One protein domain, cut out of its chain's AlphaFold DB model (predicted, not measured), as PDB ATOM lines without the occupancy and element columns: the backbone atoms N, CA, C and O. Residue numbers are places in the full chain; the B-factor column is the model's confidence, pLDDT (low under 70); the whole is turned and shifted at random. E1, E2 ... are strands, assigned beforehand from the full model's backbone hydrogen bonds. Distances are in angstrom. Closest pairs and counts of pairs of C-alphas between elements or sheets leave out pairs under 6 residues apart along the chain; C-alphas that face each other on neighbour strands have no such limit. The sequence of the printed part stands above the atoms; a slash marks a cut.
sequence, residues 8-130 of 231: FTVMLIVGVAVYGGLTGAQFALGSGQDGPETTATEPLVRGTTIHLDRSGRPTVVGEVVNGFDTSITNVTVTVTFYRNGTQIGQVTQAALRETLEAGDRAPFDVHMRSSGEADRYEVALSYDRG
ATOM      1  N   PHE A   8      29.751  -9.250 -41.454       37.03
ATOM      2  CA  PHE A   8      30.719 -10.166 -42.044       37.03
ATOM      3  C   PHE A   8      31.688 -10.609 -40.950       37.03
ATOM      4  O   PHE A   8      32.666  -9.913 -40.679       37.03
ATOM      5  N   THR A   9      31.437 -11.761 -40.335       41.69
ATOM      6  CA  THR A   9      32.451 -12.409 -39.496       41.69
ATOM      7  C   THR A   9      33.243 -13.375 -40.375       41.69
ATOM      8  O   THR A   9      32.752 -14.418 -40.817       41.69
ATOM      9  N   VAL A  10      34.496 -13.014 -40.659       33.97
ATOM     10  CA  VAL A  10      35.452 -13.889 -41.349       33.97
ATOM     11  C   VAL A  10      36.109 -14.781 -40.299       33.97
ATOM     12  O   VAL A  10      37.069 -14.385 -39.644       33.97
ATOM     13  N   MET A  11      35.580 -15.988 -40.113       39.81
ATOM     14  CA  MET A  11      36.185 -16.983 -39.228       39.81
ATOM     15  C   MET A  11      37.074 -17.924 -40.042       39.81
ATOM     16  O   MET A  11      36.590 -18.873 -40.643       39.81
ATOM     17  N   LEU A  12      38.385 -17.685 -40.058       36.31
ATOM     18  CA  LEU A  12      39.333 -18.504 -40.815       36.31
ATOM     19  C   LEU A  12      39.472 -19.910 -40.200       36.31
ATOM     20  O   LEU A  12      40.304 -20.156 -39.327       36.31
ATOM     21  N   ILE A  13      38.670 -20.861 -40.673       47.19
ATOM     22  CA  ILE A  13      38.890 -22.285 -40.400       47.19
ATOM     23  C   ILE A  13      39.755 -22.845 -41.515       47.19
ATOM     24  O   ILE A  13      39.307 -22.941 -42.654       47.19
ATOM     25  N   VAL A  14      40.983 -23.227 -41.172       43.75
ATOM     26  CA  VAL A  14      41.898 -23.905 -42.090       43.75
ATOM     27  C   VAL A  14      41.756 -25.405 -41.869       43.75
ATOM     28  O   VAL A  14      42.259 -25.960 -40.890       43.75
ATOM     29  N   GLY A  15      41.050 -26.071 -42.778       45.75
ATOM     30  CA  GLY A  15      41.088 -27.527 -42.890       45.75
ATOM     31  C   GLY A  15      42.188 -27.945 -43.862       45.75
ATOM     32  O   GLY A  15      42.245 -27.411 -44.967       45.75
ATOM     33  N   VAL A  16      43.049 -28.888 -43.472       40.31
ATOM     34  CA  VAL A  16      43.947 -29.593 -44.402       40.31
ATOM     35  C   VAL A  16      43.215 -30.845 -44.867       40.31
ATOM     36  O   VAL A  16      42.803 -31.657 -44.038       40.31
ATOM     37  N   ALA A  17      43.007 -30.990 -46.173       42.31
ATOM     38  CA  ALA A  17      42.324 -32.150 -46.721       42.31
ATOM     39  C   ALA A  17      43.253 -33.368 -46.686       42.31
ATOM     40  O   ALA A  17      44.330 -33.371 -47.281       42.31
ATOM     41  N   VAL A  18      42.796 -34.427 -46.025       40.81
ATOM     42  CA  VAL A  18      43.270 -35.787 -46.271       40.81
ATOM     43  C   VAL A  18      42.031 -36.557 -46.707       40.81
ATOM     44  O   VAL A  18      41.102 -36.735 -45.920       40.81
ATOM     45  N   TYR A  19      41.961 -36.932 -47.986       39.84
ATOM     46  CA  TYR A  19      40.886 -37.779 -48.502       39.84
ATOM     47  C   TYR A  19      40.928 -39.113 -47.737       39.84
ATOM     48  O   TYR A  19      41.854 -39.897 -47.928       39.84
ATOM     49  N   GLY A  20      39.994 -39.315 -46.802       36.91
ATOM     50  CA  GLY A  20      40.049 -40.401 -45.809       36.91
ATOM     51  C   GLY A  20      39.959 -39.969 -44.336       36.91
ATOM     52  O   GLY A  20      40.225 -40.783 -43.456       36.91
ATOM     53  N   GLY A  21      39.579 -38.714 -44.078       37.38
ATOM     54  CA  GLY A  21      39.196 -38.206 -42.761       37.38
ATOM     55  C   GLY A  21      40.293 -37.365 -42.117       37.38
ATOM     56  O   GLY A  21      41.423 -37.826 -42.002       37.38
ATOM     57  N   LEU A  22      39.961 -36.131 -41.698       44.75
ATOM     58  CA  LEU A  22      40.620 -35.404 -40.600       44.75
ATOM     59  C   LEU A  22      39.909 -34.085 -40.230       44.75
ATOM     60  O   LEU A  22      39.208 -33.458 -41.022       44.75
ATOM     61  N   THR A  23      40.121 -33.708 -38.969       43.66
ATOM     62  CA  THR A  23      39.566 -32.589 -38.193       43.66
ATOM     63  C   THR A  23      40.138 -31.222 -38.588       43.66
ATOM     64  O   THR A  23      41.355 -31.042 -38.581       43.66
ATOM     65  N   GLY A  24      39.275 -30.232 -38.849       36.94
ATOM     66  CA  GLY A  24      39.679 -28.829 -39.009       36.94
ATOM     67  C   GLY A  24      40.116 -28.176 -37.689       36.94
ATOM     68  O   GLY A  24      39.502 -28.401 -36.644       36.94
ATOM     69  N   ALA A  25      41.163 -27.345 -37.736       37.62
ATOM     70  CA  ALA A  25      41.579 -26.499 -36.618       37.62
ATOM     71  C   ALA A  25      40.846 -25.146 -36.684       37.62
ATOM     72  O   ALA A  25      40.817 -24.493 -37.728       37.62
ATOM     73  N   GLN A  26      40.238 -24.733 -35.570       39.72
ATOM     74  CA  GLN A  26      39.531 -23.456 -35.452       39.72
ATOM     75  C   GLN A  26      40.527 -22.352 -35.079       39.72
ATOM     76  O   GLN A  26      41.140 -22.420 -34.015       39.72
ATOM     77  N   PHE A  27      40.651 -21.315 -35.910       31.31
ATOM     78  CA  PHE A  27      41.321 -20.070 -35.538       31.31
ATOM     79  C   PHE A  27      40.300 -18.930 -35.588       31.31
ATOM     80  O   PHE A  27      39.811 -18.554 -36.649       31.31
ATOM     81  N   ALA A  28      39.952 -18.388 -34.420       33.22
ATOM     82  CA  ALA A  28      39.204 -17.141 -34.333       33.22
ATOM     83  C   ALA A  28      40.201 -15.979 -34.423       33.22
ATOM     84  O   ALA A  28      41.009 -15.783 -33.515       33.22
ATOM     85  N   LEU A  29      40.168 -15.212 -35.512       33.44
ATOM     86  CA  LEU A  29      40.837 -13.912 -35.570       33.44
ATOM     87  C   LEU A  29      39.859 -12.860 -35.044       33.44
ATOM     88  O   LEU A  29      39.126 -12.239 -35.805       33.44
ATOM     89  N   GLY A  30      39.824 -12.703 -33.720       31.78
ATOM     90  CA  GLY A  30      39.127 -11.591 -33.085       31.78
ATOM     91  C   GLY A  30      39.907 -10.294 -33.297       31.78
ATOM     92  O   GLY A  30      41.067 -10.191 -32.896       31.78
ATOM     93  N   SER A  31      39.285  -9.289 -33.908       34.94
ATOM     94  CA  SER A  31      39.751  -7.905 -33.797       34.94
ATOM     95  C   SER A  31      39.476  -7.429 -32.368       34.94
ATOM     96  O   SER A  31      38.320  -7.259 -31.990       34.94
ATOM     97  N   GLY A  32      40.525  -7.301 -31.553       34.00
ATOM     98  CA  GLY A  32      40.401  -7.059 -30.114       34.00
ATOM     99  C   GLY A  32      39.871  -5.677 -29.716       34.00
ATOM    100  O   GLY A  32      40.158  -4.683 -30.380       34.00
ATOM    101  N   GLN A  33      39.184  -5.635 -28.568       33.59
ATOM    102  CA  GLN A  33      39.335  -4.631 -27.506       33.59
ATOM    103  C   GLN A  33      38.832  -5.212 -26.166       33.59
ATOM    104  O   GLN A  33      37.789  -5.857 -26.122       33.59
ATOM    105  N   ASP A  34      39.609  -4.996 -25.099       41.91
ATOM    106  CA  ASP A  34      39.412  -5.515 -23.737       41.91
ATOM    107  C   ASP A  34      38.190  -4.928 -22.997       41.91
ATOM    108  O   ASP A  34      37.961  -3.718 -23.009       41.91
ATOM    109  N   GLY A  35      37.491  -5.785 -22.241       28.69
ATOM    110  CA  GLY A  35      36.518  -5.441 -21.193       28.69
ATOM    111  C   GLY A  35      35.836  -6.703 -20.625       28.69
ATOM    112  O   GLY A  35      35.478  -7.578 -21.413       28.69
ATOM    113  N   PRO A  36      35.675  -6.872 -19.292       51.34
ATOM    114  CA  PRO A  36      35.201  -8.125 -18.714       51.34
ATOM    115  C   PRO A  36      33.676  -8.124 -18.605       51.34
ATOM    116  O   PRO A  36      33.125  -7.767 -17.570       51.34
ATOM    117  N   GLU A  37      32.985  -8.560 -19.653       34.72
ATOM    118  CA  GLU A  37      31.562  -8.895 -19.577       34.72
ATOM    119  C   GLU A  37      31.313 -10.170 -20.373       34.72
ATOM    120  O   GLU A  37      31.641 -10.249 -21.551       34.72
ATOM    121  N   THR A  38      30.781 -11.188 -19.699       47.06
ATOM    122  CA  THR A  38      30.341 -12.496 -20.210       47.06
ATOM    123  C   THR A  38      29.640 -12.360 -21.569       47.06
ATOM    124  O   THR A  38      28.442 -12.100 -21.634       47.06
ATOM    125  N   THR A  39      30.392 -12.472 -22.666       41.72
ATOM    126  CA  THR A  39      29.914 -12.055 -23.988       41.72
ATOM    127  C   THR A  39      29.355 -13.257 -24.732       41.72
ATOM    128  O   THR A  39      30.083 -14.209 -25.025       41.72
ATOM    129  N   ALA A  40      28.060 -13.214 -25.051       52.94
ATOM    130  CA  ALA A  40      27.469 -14.087 -26.056       52.94
ATOM    131  C   ALA A  40      28.365 -14.054 -27.310       52.94
ATOM    132  O   ALA A  40      28.627 -12.987 -27.868       52.94
ATOM    133  N   THR A  41      28.951 -15.199 -27.655       70.88
ATOM    134  CA  THR A  41      30.043 -15.285 -28.634       70.88
ATOM    135  C   THR A  41      29.465 -15.180 -30.044       70.88
ATOM    136  O   THR A  41      28.368 -15.667 -30.296       70.88
ATOM    137  N   GLU A  42      30.163 -14.539 -30.979       77.94
ATOM    138  CA  GLU A  42      29.714 -14.492 -32.376       77.94
ATOM    139  C   GLU A  42      29.428 -15.901 -32.946       77.94
ATOM    140  O   GLU A  42      30.041 -16.883 -32.505       77.94
ATOM    141  N   PRO A  43      28.508 -16.026 -33.925       84.69
ATOM    142  CA  PRO A  43      28.259 -17.255 -34.637       84.69
ATOM    143  C   PRO A  43      29.547 -17.818 -35.198       84.69
ATOM    144  O   PRO A  43      30.385 -17.109 -35.753       84.69
ATOM    145  N   LEU A  44      29.685 -19.123 -35.047       89.12
ATOM    146  CA  LEU A  44      30.915 -19.821 -35.357       89.12
ATOM    147  C   LEU A  44      30.620 -21.058 -36.187       89.12
ATOM    148  O   LEU A  44      29.522 -21.618 -36.141       89.12
ATOM    149  N   VAL A  45      31.625 -21.491 -36.936       91.12
ATOM    150  CA  VAL A  45      31.573 -22.740 -37.691       91.12
ATOM    151  C   VAL A  45      32.304 -23.838 -36.920       91.12
ATOM    152  O   VAL A  45      33.387 -23.615 -36.376       91.12
ATOM    153  N   ARG A  46      31.725 -25.042 -36.859       91.19
ATOM    154  CA  ARG A  46      32.329 -26.215 -36.203       91.19
ATOM    155  C   ARG A  46      32.211 -27.478 -37.032       91.19
ATOM    156  O   ARG A  46      31.376 -27.596 -37.924       91.19
ATOM    157  N   GLY A  47      33.063 -28.437 -36.665       90.56
ATOM    158  CA  GLY A  47      32.972 -29.818 -37.123       90.56
ATOM    159  C   GLY A  47      33.131 -29.966 -38.629       90.56
ATOM    160  O   GLY A  47      32.529 -30.872 -39.193       90.56
ATOM    161  N   THR A  48      33.886 -29.082 -39.284       92.19
ATOM    162  CA  THR A  48      33.972 -29.081 -40.741       92.19
ATOM    163  C   THR A  48      34.784 -30.256 -41.267       92.19
ATOM    164  O   THR A  48      35.823 -30.611 -40.702       92.19
ATOM    165  N   THR A  49      34.335 -30.829 -42.377       91.06
ATOM    166  CA  THR A  49      35.079 -31.822 -43.161       91.06
ATOM    167  C   THR A  49      34.983 -31.487 -44.643       91.06
ATOM    168  O   THR A  49      34.111 -30.724 -45.062       91.06
ATOM    169  N   ILE A  50      35.901 -32.042 -45.435       90.19
ATOM    170  CA  ILE A  50      35.892 -31.945 -46.893       90.19
ATOM    171  C   ILE A  50      35.941 -33.343 -47.502       90.19
ATOM    172  O   ILE A  50      36.664 -34.207 -47.009       90.19
ATOM    173  N   HIS A  51      35.179 -33.555 -48.568       88.12
ATOM    174  CA  HIS A  51      35.107 -34.819 -49.297       88.12
ATOM    175  C   HIS A  51      34.813 -34.586 -50.783       88.12
ATOM    176  O   HIS A  51      34.664 -33.435 -51.209       88.12
ATOM    177  N   LEU A  52      34.766 -35.651 -51.585       88.38
ATOM    178  CA  LEU A  52      34.326 -35.568 -52.975       88.38
ATOM    179  C   LEU A  52      32.890 -36.066 -53.075       88.38
ATOM    180  O   LEU A  52      32.575 -37.196 -52.719       88.38
ATOM    181  N   ASP A  53      32.001 -35.243 -53.622       86.69
ATOM    182  CA  ASP A  53      30.669 -35.746 -53.939       86.69
ATOM    183  C   ASP A  53      30.705 -36.796 -55.071       86.69
ATOM    184  O   ASP A  53      31.724 -37.052 -55.715       86.69
ATOM    185  N   ARG A  54      29.543 -37.377 -55.384       83.69
ATOM    186  CA  ARG A  54      29.383 -38.374 -56.461       83.69
ATOM    187  C   ARG A  54      29.840 -37.927 -57.848       83.69
ATOM    188  O   ARG A  54      29.947 -38.752 -58.751       83.69
ATOM    189  N   SER A  55      30.002 -36.626 -58.051       87.81
ATOM    190  CA  SER A  55      30.452 -36.015 -59.296       87.81
ATOM    191  C   SER A  55      31.932 -35.620 -59.235       87.81
ATOM    192  O   SER A  55      32.419 -34.968 -60.157       87.81
ATOM    193  N   GLY A  56      32.650 -36.011 -58.178       88.00
ATOM    194  CA  GLY A  56      34.057 -35.689 -57.962       88.00
ATOM    195  C   GLY A  56      34.284 -34.220 -57.621       88.00
ATOM    196  O   GLY A  56      35.348 -33.687 -57.940       88.00
ATOM    197  N   ARG A  57      33.283 -33.523 -57.070       91.94
ATOM    198  CA  ARG A  57      33.400 -32.105 -56.704       91.94
ATOM    199  C   ARG A  57      33.782 -31.988 -55.232       91.94
ATOM    200  O   ARG A  57      33.147 -32.653 -54.415       91.94
ATOM    201  N   PRO A  58      34.771 -31.146 -54.885       92.44
ATOM    202  CA  PRO A  58      35.072 -30.841 -53.497       92.44
ATOM    203  C   PRO A  58      33.843 -30.283 -52.784       92.44
ATOM    204  O   PRO A  58      33.260 -29.292 -53.230       92.44
ATOM    205  N   THR A  59      33.488 -30.909 -51.672       92.94
ATOM    206  CA  THR A  59      32.323 -30.576 -50.859       92.94
ATOM    207  C   THR A  59      32.757 -30.397 -49.419       92.94
ATOM    208  O   THR A  59      33.323 -31.312 -48.827       92.94
ATOM    209  N   VAL A  60      32.498 -29.217 -48.860       94.62
ATOM    210  CA  VAL A  60      32.725 -28.906 -47.449       94.62
ATOM    211  C   VAL A  60      31.392 -28.935 -46.723       94.62
ATOM    212  O   VAL A  60      30.452 -28.227 -47.090       94.62
ATOM    213  N   VAL A  61      31.331 -29.727 -45.663       95.81
ATOM    214  CA  VAL A  61      30.194 -29.786 -44.742       95.81
ATOM    215  C   VAL A  61      30.631 -29.329 -43.362       95.81
ATOM    216  O   VAL A  61      31.810 -29.395 -43.021       95.81
ATOM    217  N   GLY A  62      29.683 -28.864 -42.561       95.75
ATOM    218  CA  GLY A  62      29.923 -28.385 -41.207       95.75
ATOM    219  C   GLY A  62      28.646 -27.848 -40.589       95.75
ATOM    220  O   GLY A  62      27.571 -27.981 -41.170       95.75
ATOM    221  N   GLU A  63      28.766 -27.228 -39.421       95.69
ATOM    222  CA  GLU A  63      27.647 -26.578 -38.744       95.69
ATOM    223  C   GLU A  63      27.965 -25.140 -38.385       95.69
ATOM    224  O   GLU A  63      29.057 -24.835 -37.907       95.69
ATOM    225  N   VAL A  64      26.973 -24.278 -38.576       96.25
ATOM    226  CA  VAL A  64      26.918 -22.943 -37.990       96.25
ATOM    227  C   VAL A  64      26.233 -23.058 -36.638       96.25
ATOM    228  O   VAL A  64      25.166 -23.662 -36.546       96.25
ATOM    229  N   VAL A  65      26.830 -22.478 -35.603       95.12
ATOM    230  CA  VAL A  65      26.245 -22.381 -34.261       95.12
ATOM    231  C   VAL A  65      25.969 -20.918 -33.968       95.12
ATOM    232  O   VAL A  65      26.882 -20.096 -34.059       95.12
ATOM    233  N   ASN A  66      24.734 -20.590 -33.602       93.75
ATOM    234  CA  ASN A  66      24.393 -19.251 -33.149       93.75
ATOM    235  C   ASN A  66      24.848 -19.059 -31.696       93.75
ATOM    236  O   ASN A  66      24.223 -19.571 -30.772       93.75
ATOM    237  N   GLY A  67      25.948 -18.335 -31.488       91.06
ATOM    238  CA  GLY A  67      26.463 -18.051 -30.145       91.06
ATOM    239  C   GLY A  67      25.805 -16.852 -29.450       91.06
ATOM    240  O   GLY A  67      26.137 -16.565 -28.297       91.06
ATOM    241  N   PHE A  68      24.876 -16.161 -30.120       88.19
ATOM    242  CA  PHE A  68      24.102 -15.083 -29.515       88.19
ATOM    243  C   PHE A  68      22.965 -15.607 -28.631       88.19
ATOM    244  O   PHE A  68      22.536 -16.753 -28.729       88.19
ATOM    245  N   ASP A  69      22.445 -14.716 -27.790       92.25
ATOM    246  CA  ASP A  69      21.239 -14.886 -26.971       92.25
ATOM    247  C   ASP A  69      19.932 -14.580 -27.731       92.25
ATOM    248  O   ASP A  69      18.835 -14.684 -27.187       92.25
ATOM    249  N   THR A  70      20.051 -14.206 -29.001       90.69
ATOM    250  CA  THR A  70      18.965 -13.826 -29.908       90.69
ATOM    251  C   THR A  70      19.084 -14.611 -31.204       90.69
ATOM    252  O   THR A  70      20.159 -15.114 -31.532       90.69
ATOM    253  N   SER A  71      17.986 -14.730 -31.954       94.38
ATOM    254  CA  SER A  71      18.005 -15.437 -33.231       94.38
ATOM    255  C   SER A  71      18.904 -14.755 -34.269       94.38
ATOM    256  O   SER A  71      19.174 -13.551 -34.203       94.38
ATOM    257  N   ILE A  72      19.365 -15.541 -35.237       94.19
ATOM    258  CA  ILE A  72      19.960 -15.062 -36.488       94.19
ATOM    259  C   ILE A  72      19.208 -15.663 -37.669       94.19
ATOM    260  O   ILE A  72      18.684 -16.773 -37.571       94.19
ATOM    261  N   THR A  73      19.175 -14.958 -38.794       95.06
ATOM    262  CA  THR A  73      18.505 -15.401 -40.020       95.06
ATOM    263  C   THR A  73      19.351 -15.107 -41.256       95.06
ATOM    264  O   THR A  73      20.435 -14.534 -41.145       95.06
ATOM    265  N   ASN A  74      18.892 -15.536 -42.434       92.12
ATOM    266  CA  ASN A  74      19.620 -15.426 -43.702       92.12
ATOM    267  C   ASN A  74      21.063 -15.954 -43.605       92.12
ATOM    268  O   ASN A  74      21.987 -15.399 -44.199       92.12
ATOM    269  N   VAL A  75      21.259 -17.032 -42.837       93.94
ATOM    270  CA  VAL A  75      22.586 -17.600 -42.594       93.94
ATOM    271  C   VAL A  75      23.149 -18.160 -43.897       93.94
ATOM    272  O   VAL A  75      22.636 -19.129 -44.463       93.94
ATOM    273  N   THR A  76      24.242 -17.566 -44.361       94.19
ATOM    274  CA  THR A  76      24.982 -17.992 -45.547       94.19
ATOM    275  C   THR A  76      26.418 -18.340 -45.194       94.19
ATOM    276  O   THR A  76      27.061 -17.716 -44.349       94.19
ATOM    277  N   VAL A  77      26.917 -19.365 -45.870       95.38
ATOM    278  CA  VAL A  77      28.262 -19.900 -45.724       95.38
ATOM    279  C   VAL A  77      28.981 -19.707 -47.045       95.38
ATOM    280  O   VAL A  77      28.521 -20.165 -48.093       95.38
ATOM    281  N   THR A  78      30.113 -19.015 -46.998       95.56
ATOM    282  CA  THR A  78      31.025 -18.875 -48.130       95.56
ATOM    283  C   THR A  78      32.224 -19.774 -47.903       95.56
ATOM    284  O   THR A  78      32.923 -19.616 -46.910       95.56
ATOM    285  N   VAL A  79      32.470 -20.705 -48.820       95.69
ATOM    286  CA  VAL A  79      33.645 -21.576 -48.794       95.69
ATOM    287  C   VAL A  79      34.579 -21.197 -49.930       95.69
ATOM    288  O   VAL A  79      34.176 -21.178 -51.098       95.69
ATOM    289  N   THR A  80      35.832 -20.925 -49.586       95.06
ATOM    290  CA  THR A  80      36.921 -20.692 -50.534       95.06
ATOM    291  C   THR A  80      37.806 -21.928 -50.579       95.06
ATOM    292  O   THR A  80      38.298 -22.381 -49.551       95.06
ATOM    293  N   PHE A  81      38.007 -22.484 -51.769       94.06
ATOM    294  CA  PHE A  81      38.760 -23.716 -51.995       94.06
ATOM    295  C   PHE A  81      40.147 -23.397 -52.548       94.06
ATOM    296  O   PHE A  81      40.287 -22.548 -53.436       94.06
ATOM    297  N   TYR A  82      41.160 -24.120 -52.078       92.06
ATOM    298  CA  TYR A  82      42.552 -23.965 -52.481       92.06
ATOM    299  C   TYR A  82      43.149 -25.291 -52.958       92.06
ATOM    300  O   TYR A  82      42.749 -26.373 -52.523       92.06
ATOM    301  N   ARG A  83      44.130 -25.183 -53.857       92.62
ATOM    302  CA  ARG A  83      45.022 -26.271 -54.260       92.62
ATOM    303  C   ARG A  83      46.431 -25.727 -54.433       92.62
ATOM    304  O   ARG A  83      46.623 -24.744 -55.151       92.62
ATOM    305  N   ASN A  84      47.413 -26.351 -53.796       91.88
ATOM    306  CA  ASN A  84      48.818 -25.941 -53.795       91.88
ATOM    307  C   ASN A  84      48.986 -24.447 -53.454       91.88
ATOM    308  O   ASN A  84      49.740 -23.723 -54.102       91.88
ATOM    309  N   GLY A  85      48.201 -23.956 -52.488       89.75
ATOM    310  CA  GLY A  85      48.196 -22.551 -52.063       89.75
ATOM    311  C   GLY A  85      47.480 -21.568 -53.002       89.75
ATOM    312  O   GLY A  85      47.335 -20.403 -52.644       89.75
ATOM    313  N   THR A  86      46.985 -22.009 -54.162       94.31
ATOM    314  CA  THR A  86      46.226 -21.170 -55.105       94.31
ATOM    315  C   THR A  86      44.728 -21.339 -54.883       94.31
ATOM    316  O   THR A  86      44.247 -22.465 -54.776       94.31
ATOM    317  N   GLN A  87      43.977 -20.237 -54.835       95.12
ATOM    318  CA  GLN A  87      42.515 -20.277 -54.784       95.12
ATOM    319  C   GLN A  87      41.965 -20.829 -56.106       95.12
ATOM    320  O   GLN A  87      42.195 -20.252 -57.168       95.12
ATOM    321  N   ILE A  88      41.224 -21.934 -56.039       95.44
ATOM    322  CA  ILE A  88      40.630 -22.605 -57.209       95.44
ATOM    323  C   ILE A  88      39.130 -22.338 -57.355       95.44
ATOM    324  O   ILE A  88      38.546 -22.642 -58.394       95.44
ATOM    325  N   GLY A  89      38.489 -21.779 -56.329       94.62
ATOM    326  CA  GLY A  89      37.073 -21.444 -56.377       94.62
ATOM    327  C   GLY A  89      36.560 -20.841 -55.079       94.62
ATOM    328  O   GLY A  89      37.190 -20.953 -54.031       94.62
ATOM    329  N   GLN A  90      35.399 -20.203 -55.166       96.00
ATOM    330  CA  GLN A  90      34.651 -19.697 -54.022       96.00
ATOM    331  C   GLN A  90      33.162 -19.908 -54.283       96.00
ATOM    332  O   GLN A  90      32.677 -19.633 -55.384       96.00
ATOM    333  N   VAL A  91      32.446 -20.428 -53.291       97.81
ATOM    334  CA  VAL A  91      31.017 -20.738 -53.387       97.81
ATOM    335  C   VAL A  91      30.313 -20.245 -52.135       97.81
ATOM    336  O   VAL A  91      30.742 -20.545 -51.028       97.81
ATOM    337  N   THR A  92      29.215 -19.517 -52.319       96.38
ATOM    338  CA  THR A  92      28.332 -19.083 -51.234       96.38
ATOM    339  C   THR A  92      27.003 -19.817 -51.343       96.38
ATOM    340  O   THR A  92      26.380 -19.807 -52.408       96.38
ATOM    341  N   GLN A  93      26.568 -20.451 -50.257       96.69
ATOM    342  CA  GLN A  93      25.278 -21.139 -50.151       96.69
ATOM    343  C   GLN A  93      24.631 -20.863 -48.791       96.69
ATOM    344  O   GLN A  93      25.314 -20.551 -47.820       96.69
ATOM    345  N   ALA A  94      23.304 -20.955 -48.723       95.69
ATOM    346  CA  ALA A  94      22.588 -20.862 -47.456       95.69
ATOM    347  C   ALA A  94      22.869 -22.095 -46.584       95.69
ATOM    348  O   ALA A  94      23.026 -23.205 -47.104       95.69
ATOM    349  N   ALA A  95      22.878 -21.912 -45.264       96.31
ATOM    350  CA  ALA A  95      22.778 -23.038 -44.345       96.31
ATOM    351  C   ALA A  95      21.439 -23.768 -44.556       96.31
ATOM    352  O   ALA A  95      20.459 -23.208 -45.057       96.31
ATOM    353  N   LEU A  96      21.373 -25.050 -44.193       96.44
ATOM    354  CA  LEU A  96      20.187 -25.867 -44.469       96.44
ATOM    355  C   LEU A  96      18.971 -25.462 -43.621       96.44
ATOM    356  O   LEU A  96      17.844 -25.786 -44.011       96.44
ATOM    357  N   ARG A  97      19.193 -24.707 -42.534       94.88
ATOM    358  CA  ARG A  97      18.184 -23.924 -41.806       94.88
ATOM    359  C   ARG A  97      18.521 -22.440 -41.926       94.88
ATOM    360  O   ARG A  97      19.658 -22.047 -41.686       94.88
ATOM    361  N   GLU A  98      17.525 -21.641 -42.290       88.75
ATOM    362  CA  GLU A  98      17.705 -20.218 -42.602       88.75
ATOM    363  C   GLU A  98      17.696 -19.334 -41.352       88.75
ATOM    364  O   GLU A  98      18.446 -18.363 -41.309       88.75
ATOM    365  N   THR A  99      16.907 -19.703 -40.336       94.69
ATOM    366  CA  THR A  99      16.825 -19.018 -39.038       94.69
ATOM    367  C   THR A  99      17.236 -19.967 -37.916       94.69
ATOM    368  O   THR A  99      16.788 -21.117 -37.878       94.69
ATOM    369  N   LEU A 100      18.071 -19.477 -37.003       94.81
ATOM    370  CA  LEU A 100      18.561 -20.182 -35.823       94.81
ATOM    371  C   LEU A 100      18.196 -19.401 -34.568       94.81
ATOM    372  O   LEU A 100      18.483 -18.209 -34.493       94.81
ATOM    373  N   GLU A 101      17.606 -20.064 -33.577       94.62
ATOM    374  CA  GLU A 101      17.412 -19.480 -32.246       94.62
ATOM    375  C   GLU A 101      18.749 -19.351 -31.496       94.62
ATOM    376  O   GLU A 101      19.813 -19.717 -32.005       94.62
ATOM    377  N   ALA A 102      18.718 -18.787 -30.290       92.56
ATOM    378  CA  ALA A 102      19.894 -18.683 -29.433       92.56
ATOM    379  C   ALA A 102      20.465 -20.073 -29.102       92.56
ATOM    380  O   ALA A 102      19.734 -20.953 -28.653       92.56
ATOM    381  N   GLY A 103      21.767 -20.276 -29.317       91.88
ATOM    382  CA  GLY A 103      22.445 -21.560 -29.079       91.88
ATOM    383  C   GLY A 103      22.172 -22.647 -30.124       91.88
ATOM    384  O   GLY A 103      22.795 -23.711 -30.076       91.88
ATOM    385  N   ASP A 104      21.273 -22.389 -31.072       94.44
ATOM    386  CA  ASP A 104      20.826 -23.355 -32.067       94.44
ATOM    387  C   ASP A 104      21.867 -23.547 -33.185       94.44
ATOM    388  O   ASP A 104      22.727 -22.689 -33.426       94.44
ATOM    389  N   ARG A 105      21.794 -24.685 -33.890       95.06
ATOM    390  CA  ARG A 105      22.745 -25.044 -34.958       95.06
ATOM    391  C   ARG A 105      22.070 -25.359 -36.294       95.06
ATOM    392  O   ARG A 105      20.951 -25.880 -36.336       95.06
ATOM    393  N   ALA A 106      22.764 -25.059 -37.392       96.56
ATOM    394  CA  ALA A 106      22.370 -25.434 -38.751       96.56
ATOM    395  C   ALA A 106      23.542 -26.084 -39.485       96.56
ATOM    396  O   ALA A 106      24.602 -25.459 -39.586       96.56
ATOM    397  N   PRO A 107      23.365 -27.271 -40.085       97.88
ATOM    398  CA  PRO A 107      24.368 -27.793 -40.991       97.88
ATOM    399  C   PRO A 107      24.397 -27.006 -42.304       97.88
ATOM    400  O   PRO A 107      23.391 -26.439 -42.743       97.88
ATOM    401  N   PHE A 108      25.543 -27.036 -42.971       97.12
ATOM    402  CA  PHE A 108      25.707 -26.611 -44.355       97.12
ATOM    403  C   PHE A 108      26.390 -27.710 -45.173       97.12
ATOM    404  O   PHE A 108      27.107 -28.554 -44.636       97.12
ATOM    405  N   ASP A 109      26.154 -27.679 -46.481       95.75
ATOM    406  CA  ASP A 109      26.741 -28.579 -47.477       95.75
ATOM    407  C   ASP A 109      27.086 -27.723 -48.699       95.75
ATOM    408  O   ASP A 109      26.206 -27.367 -49.491       95.75
ATOM    409  N   VAL A 110      28.348 -27.282 -48.767       96.19
ATOM    410  CA  VAL A 110      28.846 -26.388 -49.814       96.19
ATOM    411  C   VAL A 110      29.751 -27.142 -50.768       96.19
ATOM    412  O   VAL A 110      30.841 -27.565 -50.394       96.19
ATOM    413  N   HIS A 111      29.341 -27.249 -52.027       94.31
ATOM    414  CA  HIS A 111      30.096 -27.961 -53.055       94.31
ATOM    415  C   HIS A 111      30.598 -27.025 -54.150       94.31
ATOM    416  O   HIS A 111      29.901 -26.115 -54.611       94.31
ATOM    417  N   MET A 112      31.820 -27.278 -54.616       94.06
ATOM    418  CA  MET A 112      32.343 -26.654 -55.825       94.06
ATOM    419  C   MET A 112      31.452 -26.969 -57.026       94.06
ATOM    420  O   MET A 112      30.825 -28.021 -57.120       94.06
ATOM    421  N   ARG A 113      31.428 -26.052 -57.996       91.25
ATOM    422  CA  ARG A 113      30.690 -26.256 -59.253       91.25
ATOM    423  C   ARG A 113      31.392 -27.239 -60.189       91.25
ATOM    424  O   ARG A 113      30.724 -27.948 -60.938       91.25
ATOM    425  N   SER A 114      32.720 -27.262 -60.157       90.69
ATOM    426  CA  SER A 114      33.565 -28.123 -60.981       90.69
ATOM    427  C   SER A 114      34.142 -29.279 -60.174       90.69
ATOM    428  O   SER A 114      34.359 -29.171 -58.967       90.69
ATOM    429  N   SER A 115      34.400 -30.388 -60.864       88.94
ATOM    430  CA  SER A 115      35.126 -31.522 -60.301       88.94
ATOM    431  C   SER A 115      36.609 -31.200 -60.130       88.94
ATOM    432  O   SER A 115      37.177 -30.384 -60.865       88.94
ATOM    433  N   GLY A 116      37.253 -31.881 -59.193       87.62
ATOM    434  CA  GLY A 116      38.676 -31.761 -58.913       87.62
ATOM    435  C   GLY A 116      38.965 -32.008 -57.441       87.62
ATOM    436  O   GLY A 116      38.123 -32.500 -56.706       87.62
ATOM    437  N   GLU A 117      40.155 -31.623 -57.010       86.31
ATOM    438  CA  GLU A 117      40.601 -31.767 -55.628       86.31
ATOM    439  C   GLU A 117      40.830 -30.409 -54.950       86.31
ATOM    440  O   GLU A 117      41.162 -29.420 -55.600       86.31
ATOM    441  N   ALA A 118      40.681 -30.331 -53.640       89.25
ATOM    442  CA  ALA A 118      41.092 -29.170 -52.861       89.25
ATOM    443  C   ALA A 118      41.868 -29.693 -51.658       89.25
ATOM    444  O   ALA A 118      41.381 -30.582 -50.967       89.25
ATOM    445  N   ASP A 119      43.069 -29.169 -51.426       87.69
ATOM    446  CA  ASP A 119      43.902 -29.565 -50.284       87.69
ATOM    447  C   ASP A 119      43.662 -28.686 -49.053       87.69
ATOM    448  O   ASP A 119      44.043 -29.041 -47.937       87.69
ATOM    449  N   ARG A 120      42.993 -27.547 -49.247       88.62
ATOM    450  CA  ARG A 120      42.638 -26.611 -48.191       88.62
ATOM    451  C   ARG A 120      41.351 -25.875 -48.527       88.62
ATOM    452  O   ARG A 120      41.057 -25.600 -49.690       88.62
ATOM    453  N   TYR A 121      40.608 -25.508 -47.495       92.12
ATOM    454  CA  TYR A 121      39.476 -24.600 -47.606       92.12
ATOM    455  C   TYR A 121      39.487 -23.572 -46.478       92.12
ATOM    456  O   TYR A 121      40.105 -23.790 -45.435       92.12
ATOM    457  N   GLU A 122      38.791 -22.468 -46.717       91.50
ATOM    458  CA  GLU A 122      38.457 -21.439 -45.738       91.50
ATOM    459  C   GLU A 122      36.941 -21.241 -45.746       91.50
ATOM    460  O   GLU A 122      36.302 -21.366 -46.792       91.50
ATOM    461  N   VAL A 123      36.361 -20.943 -44.584       89.75
ATOM    462  CA  VAL A 123      34.919 -20.732 -44.425       89.75
ATOM    463  C   VAL A 123      34.676 -19.321 -43.906       89.75
ATOM    464  O   VAL A 123      35.399 -18.847 -43.045       89.75
ATOM    465  N   ALA A 124      33.658 -18.640 -44.407       87.88
ATOM    466  CA  ALA A 124      33.196 -17.361 -43.884       87.88
ATOM    467  C   ALA A 124      31.678 -17.387 -43.713       87.88
ATOM    468  O   ALA A 124      30.973 -18.063 -44.470       87.88
ATOM    469  N   LEU A 125      31.183 -16.642 -42.727       89.88
ATOM    470  CA  LEU A 125      29.763 -16.554 -42.410       89.88
ATOM    471  C   LEU A 125      29.227 -15.157 -42.692       89.88
ATOM    472  O   LEU A 125      29.902 -14.151 -42.474       89.88
ATOM    473  N   SER A 126      27.979 -15.111 -43.141       87.88
ATOM    474  CA  SER A 126      27.167 -13.900 -43.149       87.88
ATOM    475  C   SER A 126      25.760 -14.244 -42.680       87.88
ATOM    476  O   SER A 126      25.239 -15.318 -42.991       87.88
ATOM    477  N   TYR A 127      25.178 -13.361 -41.882       90.88
ATOM    478  CA  TYR A 127      23.869 -13.535 -41.269       90.88
ATOM    479  C   TYR A 127      23.271 -12.172 -40.919       90.88
ATOM    480  O   TYR A 127      23.989 -11.185 -40.723       90.88
ATOM    481  N   ASP A 128      21.954 -12.155 -40.757       90.06
ATOM    482  CA  ASP A 128      21.207 -11.047 -40.179       90.06
ATOM    483  C   ASP A 128      20.837 -11.366 -38.727       90.06
ATOM    484  O   ASP A 128      20.625 -12.522 -38.355       90.06
ATOM    485  N   ARG A 129      20.747 -10.338 -37.880       88.69
ATOM    486  CA  ARG A 129      20.236 -10.486 -36.511       88.69
ATOM    487  C   ARG A 129      18.711 -10.564 -36.510       88.69
ATOM    488  O   ARG A 129      18.044  -9.822 -37.227       88.69
ATOM    489  N   GLY A 130      18.174 -11.396 -35.628       89.31
ATOM    490  CA  GLY A 130      16.747 -11.641 -35.487       89.31
ATOM    491  C   GLY A 130      16.244 -12.736 -36.426       89.31
ATOM    492  O   GLY A 130      16.981 -13.628 -36.839       89.31
TER     493      GLY A 130
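AT A GLANCE: This is residues 8 to 130 of the 231 residues of an uncharacterized protein of Halobellus clavatus (UniProt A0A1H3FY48). Two twisted sheets stand face to face as a sandwich, E1, E7, E4 and E5 in one and E2, E3 and E6 in the other, with the strands of the one at 40 degrees to those of the other. A long loop joins E1 to E2, and its residues 31 to 38 stick out free of the body. The printed part has 123 residues with seven named strands, E1 to E7 in chain order, and no named helix; the sheet orders are E1 - E7 - E4 - E5 and E2 - E3 - E6, all antiparallel. The class is all strand, though under half of the residues, 59 of 123, are in named elements. The whole is compact, with a radius of gyration of the C-alphas of 14.9 A, and elongated, spanning 45 by 29 by 22 A.

HOW THE PARTS SIT: Residues 8 to 9 pair antiparallel with residues 125 to 126 of E7, residues 120 to 129. E1, residues 13 to 16, is an edge strand beside E7; C-alphas 16 and 120 face each other at 5.0 A, but no backbone N and O of this pair are within hydrogen-bond range. E2, residues 44 to 52, bends by 60 degrees at residue 47 and forms a hairpin with E3, residues 58 to 65, where N 46 and O 63 are 2.9 A apart. E4, residues 72 to 83, forms a hairpin with E5, residues 86 to 94, with N 79 and O 91 at 2.8 A. E6, residues 105 to 111, is antiparallel to E3, with N 60 and O 110 at 2.8 A. E7 is antiparallel to E4, with N 124 and O 78 at 2.8 A. Between the sheets, the closest C-alphas of E5 and E6 are those of Gln 93 and Val 110, 6.4 A apart, while E2 and E5 are apart.

IN THESE COORDINATES: E1 begins at C-alpha 13, (38.890, -22.285, -40.400). From first to last C-alpha, E2 measures 23.9 A, E3 22.8 A, E4 32.7 A, E5 24.8 A, E6 19.7 A and E7 30.0 A. E4, the longest strand by residues, begins at C-alpha 72, (19.960, -15.062, -36.488). E7 ends at C-alpha 129, (20.236, -10.486, -36.511).

THE WHOLE: The two C-alphas farthest apart are those of Pro 36 and Ser 55, 49.5 A. Without residues 31 to 38 the body spans 39 by 26 by 22 A. The link from E1 to E2, 27 residues, is long, and the printed part has no cut. The mean pLDDT of the printed part is 77.9; residues 8 to 40 are under 70.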